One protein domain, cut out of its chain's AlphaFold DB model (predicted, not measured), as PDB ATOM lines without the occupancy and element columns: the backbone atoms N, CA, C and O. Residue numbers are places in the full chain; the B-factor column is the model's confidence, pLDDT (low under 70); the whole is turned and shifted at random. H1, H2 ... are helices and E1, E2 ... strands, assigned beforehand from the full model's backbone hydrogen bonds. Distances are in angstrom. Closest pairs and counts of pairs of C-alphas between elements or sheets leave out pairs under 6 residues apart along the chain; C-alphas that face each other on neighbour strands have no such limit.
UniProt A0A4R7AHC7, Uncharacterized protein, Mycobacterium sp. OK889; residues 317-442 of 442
ATOM      1  N   LEU A 317     153.467 167.625 143.831       86.25
ATOM      2  CA  LEU A 317     153.462 166.724 144.972       86.25
ATOM      3  C   LEU A 317     152.197 165.875 144.959       86.25
ATOM      4  O   LEU A 317     151.076 166.383 145.001       86.25
ATOM      5  N   LYS A 318     152.388 164.556 144.911       91.62
ATOM      6  CA  LYS A 318     151.302 163.575 144.904       91.62
ATOM      7  C   LYS A 318     150.999 163.164 146.343       91.62
ATOM      8  O   LYS A 318     151.601 162.234 146.877       91.62
ATOM      9  N   TRP A 319     150.121 163.917 146.997       93.38
ATOM     10  CA  TRP A 319     149.746 163.686 148.395       93.38
ATOM     11  C   TRP A 319     149.089 162.328 148.602       93.38
ATOM     12  O   TRP A 319     148.123 161.990 147.924       93.38
ATOM     13  N   LEU A 320     149.579 161.598 149.599       94.88
ATOM     14  CA  LEU A 320     148.961 160.402 150.149       94.88
ATOM     15  C   LEU A 320     148.548 160.718 151.588       94.88
ATOM     16  O   LEU A 320     149.287 160.478 152.543       94.88
ATOM     17  N   GLY A 321     147.378 161.336 151.730       92.56
ATOM     18  CA  GLY A 321     146.954 161.935 152.993       92.56
ATOM     19  C   GLY A 321     147.764 163.187 153.373       92.56
ATOM     20  O   GLY A 321     148.548 163.689 152.567       92.56
ATOM     21  N   PRO A 322     147.567 163.722 154.593       92.75
ATOM     22  CA  PRO A 322     148.146 165.002 155.006       92.75
ATOM     23  C   PRO A 322     149.638 164.962 155.354       92.75
ATOM     24  O   PRO A 322     150.289 166.003 155.329       92.75
ATOM     25  N   ASP A 323     150.182 163.780 155.647       95.06
ATOM     26  CA  ASP A 323     151.520 163.637 156.242       95.06
ATOM     27  C   ASP A 323     152.510 162.889 155.340       95.06
ATOM     28  O   ASP A 323     153.637 162.596 155.751       95.06
ATOM     29  N   SER A 324     152.116 162.553 154.109       95.31
ATOM     30  CA  SER A 324     153.014 161.866 153.185       95.31
ATOM     31  C   SER A 324     152.757 162.167 151.718       95.31
ATOM     32  O   SER A 324     151.652 162.525 151.312       95.31
ATOM     33  N   PHE A 325     153.795 161.955 150.919       94.81
ATOM     34  CA  PHE A 325     153.741 161.956 149.466       94.81
ATOM     35  C   PHE A 325     153.976 160.555 148.924       94.81
ATOM     36  O   PHE A 325     154.589 159.713 149.584       94.81
ATOM     37  N   VAL A 326     153.550 160.334 147.688       94.88
ATOM     38  CA  VAL A 326     153.975 159.197 146.881       94.88
ATOM     39  C   VAL A 326     154.915 159.681 145.790       94.88
ATOM     40  O   VAL A 326     154.677 160.705 145.154       94.88
ATOM     41  N   THR A 327     155.991 158.933 145.573       92.94
ATOM     42  CA  THR A 327     156.930 159.188 144.481       92.94
ATOM     43  C   THR A 327     157.474 157.883 143.913       92.94
ATOM     44  O   THR A 327     157.400 156.830 144.552       92.94
ATOM     45  N   VAL A 328     158.008 157.955 142.697       91.12
ATOM     46  CA  VAL A 328     158.745 156.864 142.061       91.12
ATOM     47  C   VAL A 328     160.229 157.139 142.254       91.12
ATOM     48  O   VAL A 328     160.713 158.221 141.931       91.12
ATOM     49  N   THR A 329     160.956 156.174 142.803       90.62
ATOM     50  CA  THR A 329     162.393 156.306 143.067       90.62
ATOM     51  C   THR A 329     163.129 155.017 142.729       90.62
ATOM     52  O   THR A 329     162.517 153.975 142.480       90.62
ATOM     53  N   THR A 330     164.456 155.077 142.706       87.94
ATOM     54  CA  THR A 330     165.286 153.878 142.594       87.94
ATOM     55  C   THR A 330     165.321 153.146 143.933       87.94
ATOM     56  O   THR A 330     165.271 153.748 145.004       87.94
ATOM     57  N   LYS A 331     165.436 151.818 143.899       86.94
ATOM     58  CA  LYS A 331     165.519 151.008 145.124       86.94
ATOM     59  C   LYS A 331     166.813 151.180 145.914       86.94
ATOM     60  O   LYS A 331     166.933 150.654 147.024       86.94
ATOM     61  N   ILE A 332     167.811 151.832 145.334       84.00
ATOM     62  CA  ILE A 332     169.123 151.986 145.952       84.00
ATOM     63  C   ILE A 332     168.976 152.910 147.165       84.00
ATOM     64  O   ILE A 332     168.518 154.043 147.052       84.00
ATOM     65  N   GLY A 333     169.362 152.408 148.338       82.44
ATOM     66  CA  GLY A 333     169.264 153.152 149.597       82.44
ATOM     67  C   GLY A 333     167.880 153.138 150.252       82.44
ATOM     68  O   GLY A 333     167.718 153.785 151.282       82.44
ATOM     69  N   LEU A 334     166.899 152.401 149.711       85.69
ATOM     70  CA  LEU A 334     165.633 152.178 150.415       85.69
ATOM     71  C   LEU A 334     165.810 151.187 151.583       85.69
ATOM     72  O   LEU A 334     166.530 150.191 151.434       85.69
ATOM     73  N   PRO A 335     165.125 151.396 152.722       81.44
ATOM     74  CA  PRO A 335     165.096 150.441 153.824       81.44
ATOM     75  C   PRO A 335     164.648 149.051 153.355       81.44
ATOM     76  O   PRO A 335     163.651 148.911 152.648       81.44
ATOM     77  N   GLY A 336     165.393 148.010 153.736       77.12
ATOM     78  CA  GLY A 336     165.101 146.625 153.340       77.12
ATOM     79  C   GLY A 336     165.554 146.244 151.925       77.12
ATOM     80  O   GLY A 336     165.436 145.081 151.548       77.12
ATOM     81  N   SER A 337     166.127 147.175 151.157       77.56
ATOM     82  CA  SER A 337     166.788 146.867 149.890       77.56
ATOM     83  C   SER A 337     168.141 146.212 150.185       77.56
ATOM     84  O   SER A 337     169.053 146.857 150.705       77.56
ATOM     85  N   SER A 338     168.280 144.912 149.913       64.19
ATOM     86  CA  SER A 338     169.550 144.194 150.069       64.19
ATOM     87  C   SER A 338     170.547 144.691 149.016       64.19
ATOM     88  O   SER A 338     170.625 144.163 147.907       64.19
ATOM     89  N   GLY A 339     171.278 145.755 149.343       59.19
ATOM     90  CA  GLY A 339     172.295 146.329 148.473       59.19
ATOM     91  C   GLY A 339     173.442 145.347 148.249       59.19
ATOM     92  O   GLY A 339     174.146 145.012 149.193       59.19
ATOM     93  N   SER A 340     173.631 144.880 147.012       48.16
ATOM     94  CA  SER A 340     174.974 144.663 146.433       48.16
ATOM     95  C   SER A 340     174.970 144.153 144.992       48.16
ATOM     96  O   SER A 340     176.028 144.179 144.368       48.16
ATOM     97  N   SER A 341     173.851 143.710 144.408       48.28
ATOM     98  CA  SER A 341     173.912 143.259 143.015       48.28
ATOM     99  C   SER A 341     173.781 144.446 142.061       48.28
ATOM    100  O   SER A 341     172.808 145.193 142.081       48.28
ATOM    101  N   SER A 342     174.757 144.595 141.171       52.78
ATOM    102  CA  SER A 342     174.747 145.500 140.011       52.78
ATOM    103  C   SER A 342     173.567 145.266 139.046       52.78
ATOM    104  O   SER A 342     173.365 146.037 138.113       52.78
ATOM    105  N   SER A 343     172.760 144.229 139.291       52.03
ATOM    106  CA  SER A 343     171.476 143.923 138.651       52.03
ATOM    107  C   SER A 343     170.242 144.462 139.404       52.03
ATOM    108  O   SER A 343     169.123 144.311 138.924       52.03
ATOM    109  N   GLY A 344     170.420 145.089 140.574       54.72
ATOM    110  CA  GLY A 344     169.368 145.591 141.470       54.72
ATOM    111  C   GLY A 344     168.870 147.012 141.180       54.72
ATOM    112  O   GLY A 344     168.243 147.619 142.049       54.72
ATOM    113  N   ASN A 345     169.129 147.545 139.980       67.44
ATOM    114  CA  ASN A 345     168.681 148.866 139.512       67.44
ATOM    115  C   ASN A 345     167.175 148.868 139.208       67.44
ATOM    116  O   ASN A 345     166.749 149.081 138.074       67.44
ATOM    117  N   GLY A 346     166.373 148.551 140.217       81.56
ATOM    118  CA  GLY A 346     164.928 148.574 140.118       81.56
ATOM    119  C   GLY A 346     164.335 149.908 140.546       81.56
ATOM    120  O   GLY A 346     164.947 150.670 141.300       81.56
ATOM    121  N   PHE A 347     163.108 150.147 140.107       88.44
ATOM    122  CA  PHE A 347     162.265 151.229 140.583       88.44
ATOM    123  C   PHE A 347     161.314 150.722 141.667       88.44
ATOM    124  O   PHE A 347     161.018 149.527 141.784       88.44
ATOM    125  N   ALA A 348     160.838 151.651 142.480       91.69
ATOM    126  CA  ALA A 348     159.797 151.414 143.457       91.69
ATOM    127  C   ALA A 348     158.879 152.629 143.540       91.69
ATOM    128  O   ALA A 348     159.322 153.771 143.392       91.69
ATOM    129  N   ILE A 349     157.607 152.372 143.831       93.88
ATOM    130  CA  ILE A 349     156.694 153.407 144.312       93.88
ATOM    131  C   ILE A 349     156.834 153.432 145.824       93.88
ATOM    132  O   ILE A 349     156.646 152.404 146.480       93.88
ATOM    133  N   VAL A 350     157.173 154.590 146.375       94.94
ATOM    134  CA  VAL A 350     157.408 154.760 147.807       94.94
ATOM    135  C   VAL A 350     156.499 155.833 148.382       94.94
ATOM    136  O   VAL A 350     156.187 156.829 147.729       94.94
ATOM    137  N   LYS A 351     156.103 155.626 149.634       95.38
ATOM    138  CA  LYS A 351     155.528 156.637 150.510       95.38
ATOM    139  C   LYS A 351     156.666 157.326 151.249       95.38
ATOM    140  O   LYS A 351     157.459 156.648 151.898       95.38
ATOM    141  N   VAL A 352     156.728 158.649 151.186       95.31
ATOM    142  CA  VAL A 352     157.723 159.457 151.904       95.31
ATOM    143  C   VAL A 352     157.029 160.438 152.847       95.31
ATOM    144  O   VAL A 352     156.023 161.033 152.449       95.31
ATOM    145  N   PRO A 353     157.511 160.618 154.087       95.69
ATOM    146  CA  PRO A 353     156.957 161.612 154.997       95.69
ATOM    147  C   PRO A 353     157.083 163.037 154.460       95.69
ATOM    148  O   PRO A 353     157.991 163.362 153.688       95.69
ATOM    149  N   VAL A 354     156.175 163.895 154.917       95.06
ATOM    150  CA  VAL A 354     156.239 165.337 154.690       95.06
ATOM    151  C   VAL A 354     157.177 165.971 155.711       95.06
ATOM    152  O   VAL A 354     156.982 165.839 156.918       95.06
ATOM    153  N   ILE A 355     158.150 166.727 155.221       94.69
ATOM    154  CA  ILE A 355     158.942 167.669 156.012       94.69
ATOM    155  C   ILE A 355     158.578 169.102 155.622       94.69
ATOM    156  O   ILE A 355     157.953 169.342 154.588       94.69
ATOM    157  N   LYS A 356     158.948 170.067 156.464       93.25
ATOM    158  CA  LYS A 356     158.823 171.491 156.150       93.25
ATOM    159  C   LYS A 356     160.192 172.060 155.814       93.25
ATOM    160  O   LYS A 356     161.140 171.854 156.568       93.25
ATOM    161  N   ASP A 357     160.285 172.745 154.682       89.94
ATOM    162  CA  ASP A 357     161.467 173.533 154.354       89.94
ATOM    163  C   ASP A 357     161.518 174.824 155.209       89.94
ATOM    164  O   ASP A 357     160.583 175.098 155.975       89.94
ATOM    165  N   PRO A 358     162.606 175.615 155.139       89.50
ATOM    166  CA  PRO A 358     162.733 176.849 155.919       89.50
ATOM    167  C   PRO A 358     161.623 177.882 155.670       89.50
ATOM    168  O   PRO A 358     161.364 178.705 156.547       89.50
ATOM    169  N   ASP A 359     160.955 177.819 154.515       85.38
ATOM    170  CA  ASP A 359     159.853 178.705 154.133       85.38
ATOM    171  C   ASP A 359     158.478 178.157 154.579       85.38
ATOM    172  O   ASP A 359     157.436 178.773 154.348       85.38
ATOM    173  N   GLY A 360     158.452 177.009 155.270       89.56
ATOM    174  CA  GLY A 360     157.233 176.357 155.755       89.56
ATOM    175  C   GLY A 360     156.469 175.591 154.669       89.56
ATOM    176  O   GLY A 360     155.324 175.157 154.885       89.56
ATOM    177  N   CYS A 361     157.082 175.395 153.507       90.88
ATOM    178  CA  CYS A 361     156.525 174.632 152.406       90.88
ATOM    179  C   CYS A 361     156.736 173.142 152.633       90.88
ATOM    180  O   CYS A 361     157.722 172.708 153.231       90.88
ATOM    181  N   ALA A 362     155.750 172.344 152.232       92.56
ATOM    182  CA  ALA A 362     155.824 170.909 152.439       92.56
ATOM    183  C   ALA A 362     156.693 170.272 151.349       92.56
ATOM    184  O   ALA A 362     156.433 170.436 150.161       92.56
ATOM    185  N   ALA A 363     157.713 169.533 151.765       92.31
ATOM    186  CA  ALA A 363     158.675 168.873 150.898       92.31
ATOM    187  C   ALA A 363     158.777 167.385 151.262       92.31
ATOM    188  O   ALA A 363     158.551 167.024 152.419       92.31
ATOM    189  N   PRO A 364     159.088 166.499 150.301       91.75
ATOM    190  CA  PRO A 364     159.329 165.099 150.605       91.75
ATOM    191  C   PRO A 364     160.638 164.950 151.379       91.75
ATOM    192  O   PRO A 364     161.639 165.584 151.033       91.75
ATOM    193  N   ASP A 365     160.644 164.081 152.385       91.25
ATOM    194  CA  ASP A 365     161.889 163.618 152.992       91.25
ATOM    195  C   ASP A 365     162.695 162.813 151.961       91.25
ATOM    196  O   ASP A 365     162.343 161.691 151.589       91.25
ATOM    197  N   ASN A 366     163.769 163.417 151.458       83.50
ATOM    198  CA  ASN A 366     164.601 162.866 150.393       83.50
ATOM    199  C   ASN A 366     165.715 161.942 150.903       83.50
ATOM    200  O   ASN A 366     166.526 161.475 150.104       83.50
ATOM    201  N   THR A 367     165.783 161.669 152.206       84.44
ATOM    202  CA  THR A 367     166.872 160.873 152.791       84.44
ATOM    203  C   THR A 367     166.755 159.374 152.508       84.44
ATOM    204  O   THR A 367     167.646 158.621 152.897       84.44
ATOM    205  N   ASN A 368     165.681 158.919 151.843       83.31
ATOM    206  CA  ASN A 368     165.264 157.518 151.659       83.31
ATOM    207  C   ASN A 368     165.101 156.711 152.968       83.31
ATOM    208  O   ASN A 368     164.340 155.750 152.979       83.31
ATOM    209  N   ALA A 369     165.720 157.111 154.080       86.12
ATOM    210  CA  ALA A 369     165.724 156.427 155.370       86.12
ATOM    211  C   ALA A 369     164.320 156.227 155.957       86.12
ATOM    212  O   ALA A 369     164.076 155.249 156.660       86.12
ATOM    213  N   HIS A 370     163.399 157.135 155.638       89.62
ATOM    214  CA  HIS A 370     162.013 157.099 156.096       89.62
ATOM    215  C   HIS A 370     161.018 156.699 154.998       89.62
ATOM    216  O   HIS A 370     159.807 156.733 155.221       89.62
ATOM    217  N   ALA A 371     161.506 156.322 153.814       92.62
ATOM    218  CA  ALA A 371     160.657 155.882 152.722       92.62
ATOM    219  C   ALA A 371     160.103 154.476 153.000       92.62
ATOM    220  O   ALA A 371     160.842 153.552 153.341       92.62
ATOM    221  N   VAL A 372     158.797 154.303 152.801       92.94
ATOM    222  CA  VAL A 372     158.121 153.004 152.867       92.94
ATOM    223  C   VAL A 372     157.818 152.550 151.448       92.94
ATOM    224  O   VAL A 372     157.097 153.225 150.714       92.94
ATOM    225  N   MET A 373     158.367 151.404 151.050       92.50
ATOM    226  CA  MET A 373     158.078 150.816 149.746       92.50
ATOM    227  C   MET A 373     156.620 150.354 149.686       92.50
ATOM    228  O   MET A 373     156.203 149.504 150.467       92.50
ATOM    229  N   LEU A 374     155.855 150.924 148.753       93.25
ATOM    230  CA  LEU A 374     154.473 150.536 148.475       93.25
ATOM    231  C   LEU A 374     154.409 149.480 147.376       93.25
ATOM    232  O   LEU A 374     153.625 148.540 147.453       93.25
ATOM    233  N   VAL A 375     155.244 149.648 146.347       92.00
ATOM    234  CA  VAL A 375     155.325 148.732 145.209       92.00
ATOM    235  C   VAL A 375     156.771 148.503 144.834       92.00
ATOM    236  O   VAL A 375     157.509 149.447 144.555       92.00
ATOM    237  N   ASP A 376     157.132 147.232 144.742       89.81
ATOM    238  CA  ASP A 376     158.326 146.785 144.049       89.81
ATOM    239  C   ASP A 376     158.025 146.668 142.543       89.81
ATOM    240  O   ASP A 376     157.265 145.792 142.123       89.81
ATOM    241  N   LEU A 377     158.603 147.552 141.723       84.25
ATOM    242  CA  LEU A 377     158.408 147.535 140.267       84.25
ATOM    243  C   LEU A 377     159.452 146.677 139.533       84.25
ATOM    244  O   LEU A 377     159.380 146.507 138.313       84.25
ATOM    245  N   GLY A 378     160.444 146.134 140.245       83.88
ATOM    246  CA  GLY A 378     161.625 145.539 139.631       83.88
ATOM    247  C   GLY A 378     162.268 146.520 138.651       83.88
ATOM    248  O   GLY A 378     162.413 147.696 138.954       83.88
ATOM    249  N   ILE A 379     162.615 146.057 137.455       76.94
ATOM    250  CA  ILE A 379     163.202 146.890 136.389       76.94
ATOM    251  C   ILE A 379     162.180 147.760 135.637       76.94
ATOM    252  O   ILE A 379     162.545 148.458 134.694       76.94
ATOM    253  N   ARG A 380     160.891 147.687 135.986       80.31
ATOM    254  CA  ARG A 380     159.844 148.423 135.272       80.31
ATOM    255  C   ARG A 380     159.791 149.851 135.763       80.31
ATOM    256  O   ARG A 380     159.827 150.089 136.966       80.31
ATOM    257  N   ASN A 381     159.619 150.775 134.831       81.31
ATOM    258  CA  ASN A 381     159.288 152.135 135.193       81.31
ATOM    259  C   ASN A 381     157.778 152.258 135.444       81.31
ATOM    260  O   ASN A 381     156.970 151.608 134.771       81.31
ATOM    261  N   ALA A 382     157.418 153.081 136.419       88.12
ATOM    262  CA  ALA A 382     156.050 153.511 136.635       88.12
ATOM    263  C   ALA A 382     156.000 155.027 136.563       88.12
ATOM    264  O   ALA A 382     156.932 155.711 136.973       88.12
ATOM    265  N   HIS A 383     154.874 155.538 136.094       88.88
ATOM    266  CA  HIS A 383     154.661 156.957 135.895       88.88
ATOM    267  C   HIS A 383     153.407 157.405 136.615       88.88
ATOM    268  O   HIS A 383     152.433 156.654 136.731       88.88
ATOM    269  N   ASN A 384     153.439 158.665 137.041       89.25
ATOM    270  CA  ASN A 384     152.279 159.402 137.522       89.25
ATOM    271  C   ASN A 384     151.481 158.643 138.598       89.25
ATOM    272  O   ASN A 384     150.303 158.346 138.389       89.25
ATOM    273  N   PRO A 385     152.095 158.277 139.739       94.19
ATOM    274  CA  PRO A 385     151.334 157.685 140.821       94.19
ATOM    275  C   PRO A 385     150.341 158.714 141.372       94.19
ATOM    276  O   PRO A 385     150.704 159.845 141.696       94.19
ATOM    277  N   VAL A 386     149.083 158.310 141.494       94.56
ATOM    278  CA  VAL A 386     147.992 159.153 141.975       94.56
ATOM    279  C   VAL A 386     147.230 158.412 143.069       94.56
ATOM    280  O   VAL A 386     146.553 157.419 142.789       94.56
ATOM    281  N   PRO A 387     147.340 158.870 144.323       95.38
ATOM    282  CA  PRO A 387     146.536 158.363 145.425       95.38
ATOM    283  C   PRO A 387     145.044 158.630 145.230       95.38
ATOM    284  O   PRO A 387     144.656 159.633 144.630       95.38
ATOM    285  N   ASN A 388     144.207 157.740 145.758       94.94
ATOM    286  CA  ASN A 388     142.775 157.995 145.861       94.94
ATOM    287  C   ASN A 388     142.466 158.967 147.022       94.94
ATOM    288  O   ASN A 388     143.309 159.149 147.905       94.94
ATOM    289  N   PRO A 389     141.269 159.585 147.062       91.00
ATOM    290  CA  PRO A 389     140.954 160.620 148.053       91.00
ATOM    291  C   PRO A 389     141.062 160.180 149.521       91.00
ATOM    292  O   PRO A 389     141.411 160.987 150.376       91.00
ATOM    293  N   ASP A 390     140.784 158.907 149.823       93.38
ATOM    294  CA  ASP A 390     140.906 158.360 151.182       93.38
ATOM    295  C   ASP A 390     142.339 157.904 151.539       93.38
ATOM    296  O   ASP A 390     142.614 157.559 152.690       93.38
ATOM    297  N   GLY A 391     143.260 157.908 150.570       94.12
ATOM    298  CA  GLY A 391     144.657 157.522 150.740       94.12
ATOM    299  C   GLY A 391     144.901 156.031 150.996       94.12
ATOM    300  O   GLY A 391     146.003 155.659 151.399       94.12
ATOM    301  N   THR A 392     143.917 155.156 150.786       95.81
ATOM    302  CA  THR A 392     144.056 153.699 150.971       95.81
ATOM    303  C   THR A 392     144.572 152.984 149.727       95.81
ATOM    304  O   THR A 392     145.057 151.851 149.810       95.81
ATOM    305  N   LYS A 393     144.478 153.630 148.562       96.94
ATOM    306  CA  LYS A 393     144.904 153.095 147.272       96.94
ATOM    307  C   LYS A 393     145.680 154.135 146.481       96.94
ATOM    308  O   LYS A 393     145.552 155.338 146.687       96.94
ATOM    309  N   LEU A 394     146.470 153.659 145.530       96.44
ATOM    310  CA  LEU A 394     147.076 154.506 144.511       96.44
ATOM    311  C   LEU A 394     146.961 153.842 143.143       96.44
ATOM    312  O   LEU A 394     147.034 152.615 143.024       96.44
ATOM    313  N   ALA A 395     146.757 154.667 142.124       97.06
ATOM    314  CA  ALA A 395     146.803 154.282 140.728       97.06
ATOM    315  C   ALA A 395     148.144 154.701 140.132       97.06
ATOM    316  O   ALA A 395     148.704 155.716 140.532       97.06
ATOM    317  N   PHE A 396     148.665 153.940 139.181       95.62
ATOM    318  CA  PHE A 396     149.876 154.309 138.455       95.62
ATOM    319  C   PHE A 396     149.875 153.689 137.066       95.62
ATOM    320  O   PHE A 396     149.213 152.677 136.811       95.62
ATOM    321  N   LEU A 397     150.630 154.305 136.166       93.62
ATOM    322  CA  LEU A 397     150.825 153.820 134.812       93.62
ATOM    323  C   LEU A 397     152.156 153.081 134.713       93.62
ATOM    324  O   LEU A 397     153.128 153.463 135.354       93.62
ATOM    325  N   THR A 398     152.210 152.027 133.907       90.62
ATOM    326  CA  THR A 398     153.468 151.365 133.538       90.62
ATOM    327  C   THR A 398     153.601 151.335 132.028       90.62
ATOM    328  O   THR A 398     152.612 151.109 131.321       90.62
ATOM    329  N   ASP A 399     154.823 151.536 131.547       81.31
ATOM    330  CA  ASP A 399     155.116 151.452 130.123       81.31
ATOM    331  C   ASP A 399     155.076 150.005 129.637       81.31
ATOM    332  O   ASP A 399     155.364 149.054 130.374       81.31
ATOM    333  N   SER A 400     154.784 149.843 128.350       69.62
ATOM    334  CA  SER A 400     155.099 148.603 127.651       69.62
ATOM    335  C   SER A 400     156.619 148.468 127.577       69.62
ATOM    336  O   SER A 400     157.285 149.254 126.907       69.62
ATOM    337  N   THR A 401     157.187 147.472 128.248       64.94
ATOM    338  CA  THR A 401     158.612 147.153 128.094       64.94
ATOM    339  C   THR A 401     158.832 146.469 126.746       64.94
ATOM    340  O   THR A 401     158.060 145.583 126.387       64.94
ATOM    341  N   SER A 402     159.881 146.826 126.006       51.62
ATOM    342  CA  SER A 402     160.319 146.068 124.827       51.62
ATOM    343  C   SER A 402     161.165 144.853 125.244       51.62
ATOM    344  O   SER A 402     161.853 144.890 126.263       51.62
ATOM    345  N   GLY A 403     161.102 143.758 124.476       55.75
ATOM    346  CA  GLY A 403     161.886 142.536 124.711       55.75
ATOM    347  C   GLY A 403     161.056 141.241 124.716       55.75
ATOM    348  O   GLY A 403     159.834 141.297 124.609       55.75
ATOM    349  N   PRO A 404     161.703 140.066 124.831       48.62
ATOM    350  CA  PRO A 404     161.025 138.763 124.832       48.62
ATOM    351  C   PRO A 404     160.065 138.566 126.021       48.62
ATOM    352  O   PRO A 404     159.105 137.815 125.895       48.62
ATOM    353  N   ASP A 405     160.258 139.314 127.114       57.56
ATOM    354  CA  ASP A 405     159.372 139.345 128.291       57.56
ATOM    355  C   ASP A 405     158.473 140.602 128.325       57.56
ATOM    356  O   ASP A 405     158.002 141.039 129.385       57.56
ATOM    357  N   ALA A 406     158.252 141.221 127.156       59.34
ATOM    358  CA  ALA A 406     157.421 142.409 127.003       59.34
ATOM    359  C   ALA A 406     156.038 142.177 127.603       59.34
ATOM    360  O   ALA A 406     155.277 141.301 127.199       59.34
ATOM    361  N   THR A 407     155.700 142.997 128.586       61.75
ATOM    362  CA  THR A 407     154.384 142.962 129.218       61.75
ATOM    363  C   THR A 407     153.650 144.193 128.734       61.75
ATOM    364  O   THR A 407     154.242 145.274 128.773       61.75
ATOM    365  N   PRO A 408     152.391 144.066 128.283       70.38
ATOM    366  CA  PRO A 408     151.652 145.226 127.821       70.38
ATOM    367  C   PRO A 408     151.585 146.235 128.961       70.38
ATOM    368  O   PRO A 408     151.259 145.839 130.089       70.38
ATOM    369  N   GLY A 409     151.901 147.496 128.676       86.62
ATOM    370  CA  GLY A 409     151.701 148.589 129.612       86.62
ATOM    371  C   GLY A 409     150.246 148.639 130.068       86.62
ATOM    372  O   GLY A 409     149.324 148.158 129.398       86.62
ATOM    373  N   GLY A 410     150.026 149.184 131.252       92.88
ATOM    374  CA  GLY A 410     148.703 149.197 131.856       92.88
ATOM    375  C   GLY A 410     148.586 150.230 132.950       92.88
ATOM    376  O   GLY A 410     149.588 150.760 133.435       92.88
ATOM    377  N   ILE A 411     147.344 150.457 133.353       94.88
ATOM    378  CA  ILE A 411     147.024 151.207 134.559       94.88
ATOM    379  C   ILE A 411     146.754 150.194 135.661       94.88
ATOM    380  O   ILE A 411     145.986 149.240 135.489       94.88
ATOM    381  N   PHE A 412     147.442 150.387 136.777       95.94
ATOM    382  CA  PHE A 412     147.434 149.499 137.925       95.94
ATOM    383  C   PHE A 412     146.920 150.234 139.148       95.94
ATOM    384  O   PHE A 412     147.139 151.433 139.294       95.94
ATOM    385  N   VAL A 413     146.277 149.486 140.037       96.88
ATOM    386  CA  VAL A 413     145.859 149.936 141.362       96.88
ATOM    387  C   VAL A 413     146.494 149.038 142.410       96.88
ATOM    388  O   VAL A 413     146.569 147.822 142.241       96.88
ATOM    389  N   VAL A 414     146.931 149.630 143.514       96.56
ATOM    390  CA  VAL A 414     147.496 148.907 144.654       96.56
ATOM    391  C   VAL A 414     147.063 149.561 145.965       96.56
ATOM    392  O   VAL A 414     146.770 150.758 145.995       96.56
ATOM    393  N   GLY A 415     147.008 148.774 147.039       96.31
ATOM    394  CA  GLY A 415     146.853 149.294 148.396       96.31
ATOM    395  C   GLY A 415     148.091 150.074 148.847       96.31
ATOM    396  O   GLY A 415     149.209 149.797 148.419       96.31
ATOM    397  N   THR A 416     147.900 151.059 149.718       95.69
ATOM    398  CA  THR A 416     148.978 151.921 150.243       95.69
ATOM    399  C   THR A 416     149.595 151.383 151.539       95.69
ATOM    400  O   THR A 416     150.380 152.068 152.196       95.69
ATOM    401  N   ASP A 417     149.263 150.143 151.899       92.50
ATOM    402  CA  ASP A 417     149.774 149.424 153.067       92.50
ATOM    403  C   ASP A 417     151.136 148.750 152.828       92.50
ATOM    404  O   ASP A 417     151.760 148.265 153.770       92.50
ATOM    405  N   GLY A 418     151.595 148.709 151.572       87.50
ATOM    406  CA  GLY A 418     152.843 148.060 151.160       87.50
ATOM    407  C   GLY A 418     152.790 146.530 151.140       87.50
ATOM    408  O   GLY A 418     153.814 145.894 150.904       87.50
ATOM    409  N   THR A 419     151.620 145.923 151.368       87.94
ATOM    410  CA  THR A 419     151.460 144.456 151.368       87.94
ATOM    411  C   THR A 419     150.732 143.945 150.128       87.94
ATOM    412  O   THR A 419     150.913 142.800 149.705       87.94
ATOM    413  N   SER A 420     149.922 144.807 149.515       88.62
ATOM    414  CA  SER A 420     149.089 144.461 148.372       88.62
ATOM    415  C   SER A 420     149.903 144.319 147.083       88.62
ATOM    416  O   SER A 420     150.759 145.142 146.766       88.62
ATOM    417  N   LYS A 421     149.587 143.303 146.268       91.44
ATOM    418  CA  LYS A 421     150.115 143.218 144.898       91.44
ATOM    419  C   LYS A 421     149.354 144.185 143.979       91.44
ATOM    420  O   LYS A 421     148.126 144.252 144.081       91.44
ATOM    421  N   PRO A 422     150.032 144.883 143.050       93.81
ATOM    422  CA  PRO A 422     149.346 145.696 142.058       93.81
ATOM    423  C   PRO A 422     148.399 144.863 141.193       93.81
ATOM    424  O   PRO A 422     148.776 143.818 140.663       93.81
ATOM    425  N   THR A 423     147.179 145.358 141.018       94.88
ATOM    426  CA  THR A 423     146.165 144.774 140.138       94.88
ATOM    427  C   THR A 423     146.021 145.651 138.908       94.88
ATOM    428  O   THR A 423     145.805 146.856 139.021       94.88
ATOM    429  N   ARG A 424     146.153 145.058 137.721       94.81
ATOM    430  CA  ARG A 424     145.905 145.762 136.461       94.81
ATOM    431  C   ARG A 424     144.408 146.002 136.321       94.81
ATOM    432  O   ARG A 424     143.646 145.042 136.351       94.81
ATOM    433  N   ILE A 425     144.015 147.256 136.132       96.06
ATOM    434  CA  ILE A 425     142.615 147.622 135.900       96.06
ATOM    435  C   ILE A 425     142.343 147.944 134.434       96.06
ATOM    436  O   ILE A 425     141.229 147.742 133.985       96.06
ATOM    437  N   ALA A 426     143.340 148.391 133.664       94.38
ATOM    438  CA  ALA A 426     143.167 148.667 132.241       94.38
ATOM    439  C   ALA A 426     144.448 148.381 131.448       94.38
ATOM    440  O   ALA A 426     145.564 148.582 131.938       94.38
ATOM    441  N   ASN A 427     144.282 147.912 130.212       92.25
ATOM    442  CA  ASN A 427     145.366 147.651 129.269       92.25
ATOM    443  C   ASN A 427     145.538 148.851 128.327       92.25
ATOM    444  O   ASN A 427     144.586 149.237 127.651       92.25
ATOM    445  N   LEU A 428     146.745 149.421 128.240       89.12
ATOM    446  CA  LEU A 428     146.979 150.600 127.395       89.12
ATOM    447  C   LEU A 428     146.685 150.328 125.911       89.12
ATOM    448  O   LEU A 428     146.164 151.201 125.221       89.12
ATOM    449  N   ALA A 429     146.951 149.107 125.434       87.62
ATOM    450  CA  ALA A 429     146.679 148.725 124.048       87.62
ATOM    451  C   ALA A 429     145.173 148.691 123.725       87.62
ATOM    452  O   ALA A 429     144.773 148.970 122.596       87.62
ATOM    453  N   GLU A 430     144.338 148.367 124.713       89.75
ATOM    454  CA  GLU A 430     142.877 148.325 124.567       89.75
ATOM    455  C   GLU A 430     142.254 149.714 124.709       89.75
ATOM    456  O   GLU A 430     141.291 150.027 124.012       89.75
ATOM    457  N   LEU A 431     142.838 150.557 125.569       89.62
ATOM    458  CA  LEU A 431     142.410 151.938 125.773       89.62
ATOM    459  C   LEU A 431     142.602 152.805 124.522       89.62
ATOM    460  O   LEU A 431     141.830 153.738 124.317       89.62
ATOM    461  N   LYS A 432     143.607 152.498 123.685       89.62
ATOM    462  CA  LYS A 432     143.944 153.253 122.458       89.62
ATOM    463  C   LYS A 432     144.123 154.759 122.706       89.62
ATOM    464  O   LYS A 432     143.824 155.575 121.839       89.62
ATOM    465  N   LEU A 433     144.610 155.112 123.892       88.12
ATOM    466  CA  LEU A 433     144.890 156.490 124.271       88.12
ATOM    467  C   LEU A 433     146.315 156.855 123.832       88.12
ATOM    468  O   LEU A 433     147.244 156.115 124.171       88.12
ATOM    469  N   PRO A 434     146.523 157.962 123.100       86.94
ATOM    470  CA  PRO A 434     147.861 158.450 122.792       86.94
ATOM    471  C   PRO A 434     148.511 159.034 124.055       86.94
ATOM    472  O   PRO A 434     147.905 159.850 124.744       86.94
ATOM    473  N   ASN A 435     149.734 158.593 124.370       84.88
ATOM    474  CA  ASN A 435     150.551 159.081 125.496       84.88
ATOM    475  C   ASN A 435     149.774 159.286 126.820       84.88
ATOM    476  O   ASN A 435     149.739 160.399 127.349       84.88
ATOM    477  N   PRO A 436     149.122 158.244 127.367       88.44
ATOM    478  CA  PRO A 436     148.256 158.407 128.523       88.44
ATOM    479  C   PRO A 436     149.045 158.778 129.785       88.44
ATOM    480  O   PRO A 436     150.120 158.238 130.050       88.44
ATOM    481  N   ARG A 437     148.471 159.655 130.609       89.31
ATOM    482  CA  ARG A 437     148.989 160.084 131.914       89.31
ATOM    483  C   ARG A 437     147.882 159.991 132.955       89.31
ATOM    484  O   ARG A 437     146.772 160.457 132.718       89.31
ATOM    485  N   VAL A 438     148.168 159.413 134.118       92.12
ATOM    486  CA  VAL A 438     147.217 159.400 135.239       92.12
ATOM    487  C   VAL A 438     147.317 160.736 135.971       92.12
ATOM    488  O   VAL A 438     148.392 161.116 136.419       92.12
ATOM    489  N   VAL A 439     146.208 161.463 136.078       90.38
ATOM    490  CA  VAL A 439     146.215 162.848 136.571       90.38
ATOM    491  C   VAL A 439     145.623 162.944 137.973       90.38
ATOM    492  O   VAL A 439     146.248 163.503 138.871       90.38
ATOM    493  N   ARG A 440     144.432 162.378 138.191       91.19
ATOM    494  CA  ARG A 440     143.687 162.473 139.461       91.19
ATOM    495  C   ARG A 440     142.882 161.203 139.719       91.19
ATOM    496  O   ARG A 440     142.589 160.472 138.785       91.19
ATOM    497  N   TRP A 441     142.478 160.975 140.961       93.50
ATOM    498  CA  TRP A 441     141.459 159.993 141.315       93.50
ATOM    499  C   TRP A 441     140.346 160.699 142.103       93.50
ATOM    500  O   TRP A 441     140.645 161.396 143.073       93.50
ATOM    501  N   TYR A 442     139.099 160.552 141.644       89.38
ATOM    502  CA  TYR A 442     137.871 161.009 142.307       89.38
ATOM    503  C   TYR A 442     137.121 159.885 143.018       89.38
ATOM    504  O   TYR A 442     136.995 158.784 142.422       89.38
TER     505      TYR A 442
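What this domain is: This is residues 317 to 442 of the 442 residues of an uncharacterized protein of Mycobacterium sp. OK889 (UniProt A0A4R7AHC7). Two strongly twisted sheets lie partly face to face as a sandwich, E1 to E4 in one and E5 to E8 in the other, with their strands crossed at 40 degrees. Strand E9 packs on E5 and E6, and the one-turn helix H1 sits at an end of the second sheet. The 126 printed residues hold, in order, strands E1 to E8, helix H1 and strand E9; the class is mostly strand, though under half of the residues are in named elements. The first sheet is branched at E2 and the second runs E5 - E6 - E7 - E8, both antiparallel. The whole is compact, with a radius of gyration of the C-alphas of 15.1 A and spans of 46 by 40 by 25 A.

Where its parts are: Find C-alpha 324 at (153.014, 161.866, 153.185); from there E1 runs 18.1 A to residue 330. E2, residues 347 to 356, covers 25.8 A and bends by 54 degrees at residue 351. Next come E3, residues 362 to 364, and E4, residues 372 to 378, 15.6 A long. Look for C-alpha 382 at (156.050, 153.511, 136.635), where E5 begins, ending at 387. E6 is residues 393 to 398, E7 410 to 415 and E8 423 to 427; H1, 428 to 431, follows directly. E9 runs from 437 to C-alpha 441 at (141.459, 159.993, 141.315).

How they stand to each other: Start at E2: E1 is on one side of it, E3 and E4 on the other side. Look there for N 327 and O 350 at 3.0 A, N 355 and O 363 at 2.8 A, and N 351 and O 372 at 2.8 A. In the other sheet, a meander with each strand the antiparallel neighbour of the one before, find N 383 and O 397 at 2.8 A, N 396 and O 412 at 2.9 A, and N 411 and O 426 at 2.9 A. Between the sheets, the closest C-alphas of E1 and E5 are those of Val 326 and Pro 385, 6.8 A apart. E9 pairs with no named strand; its closest C-alpha pair with E5 is Val 438 and Asn 384, 5.6 A. H1 only grazes the second sheet, and is too short for any O i to N i+4 pair.

The domain as a whole: The C-alphas of Asp 359 and Pro 404, the two farthest apart, are 49.6 A from each other. The printed part has no cut and ends at the chain's last residue, 442. The links E1 to E2 and E6 to E7 are long, and pLDDT is under 70 at residues 338 to 345 and 400 to 407.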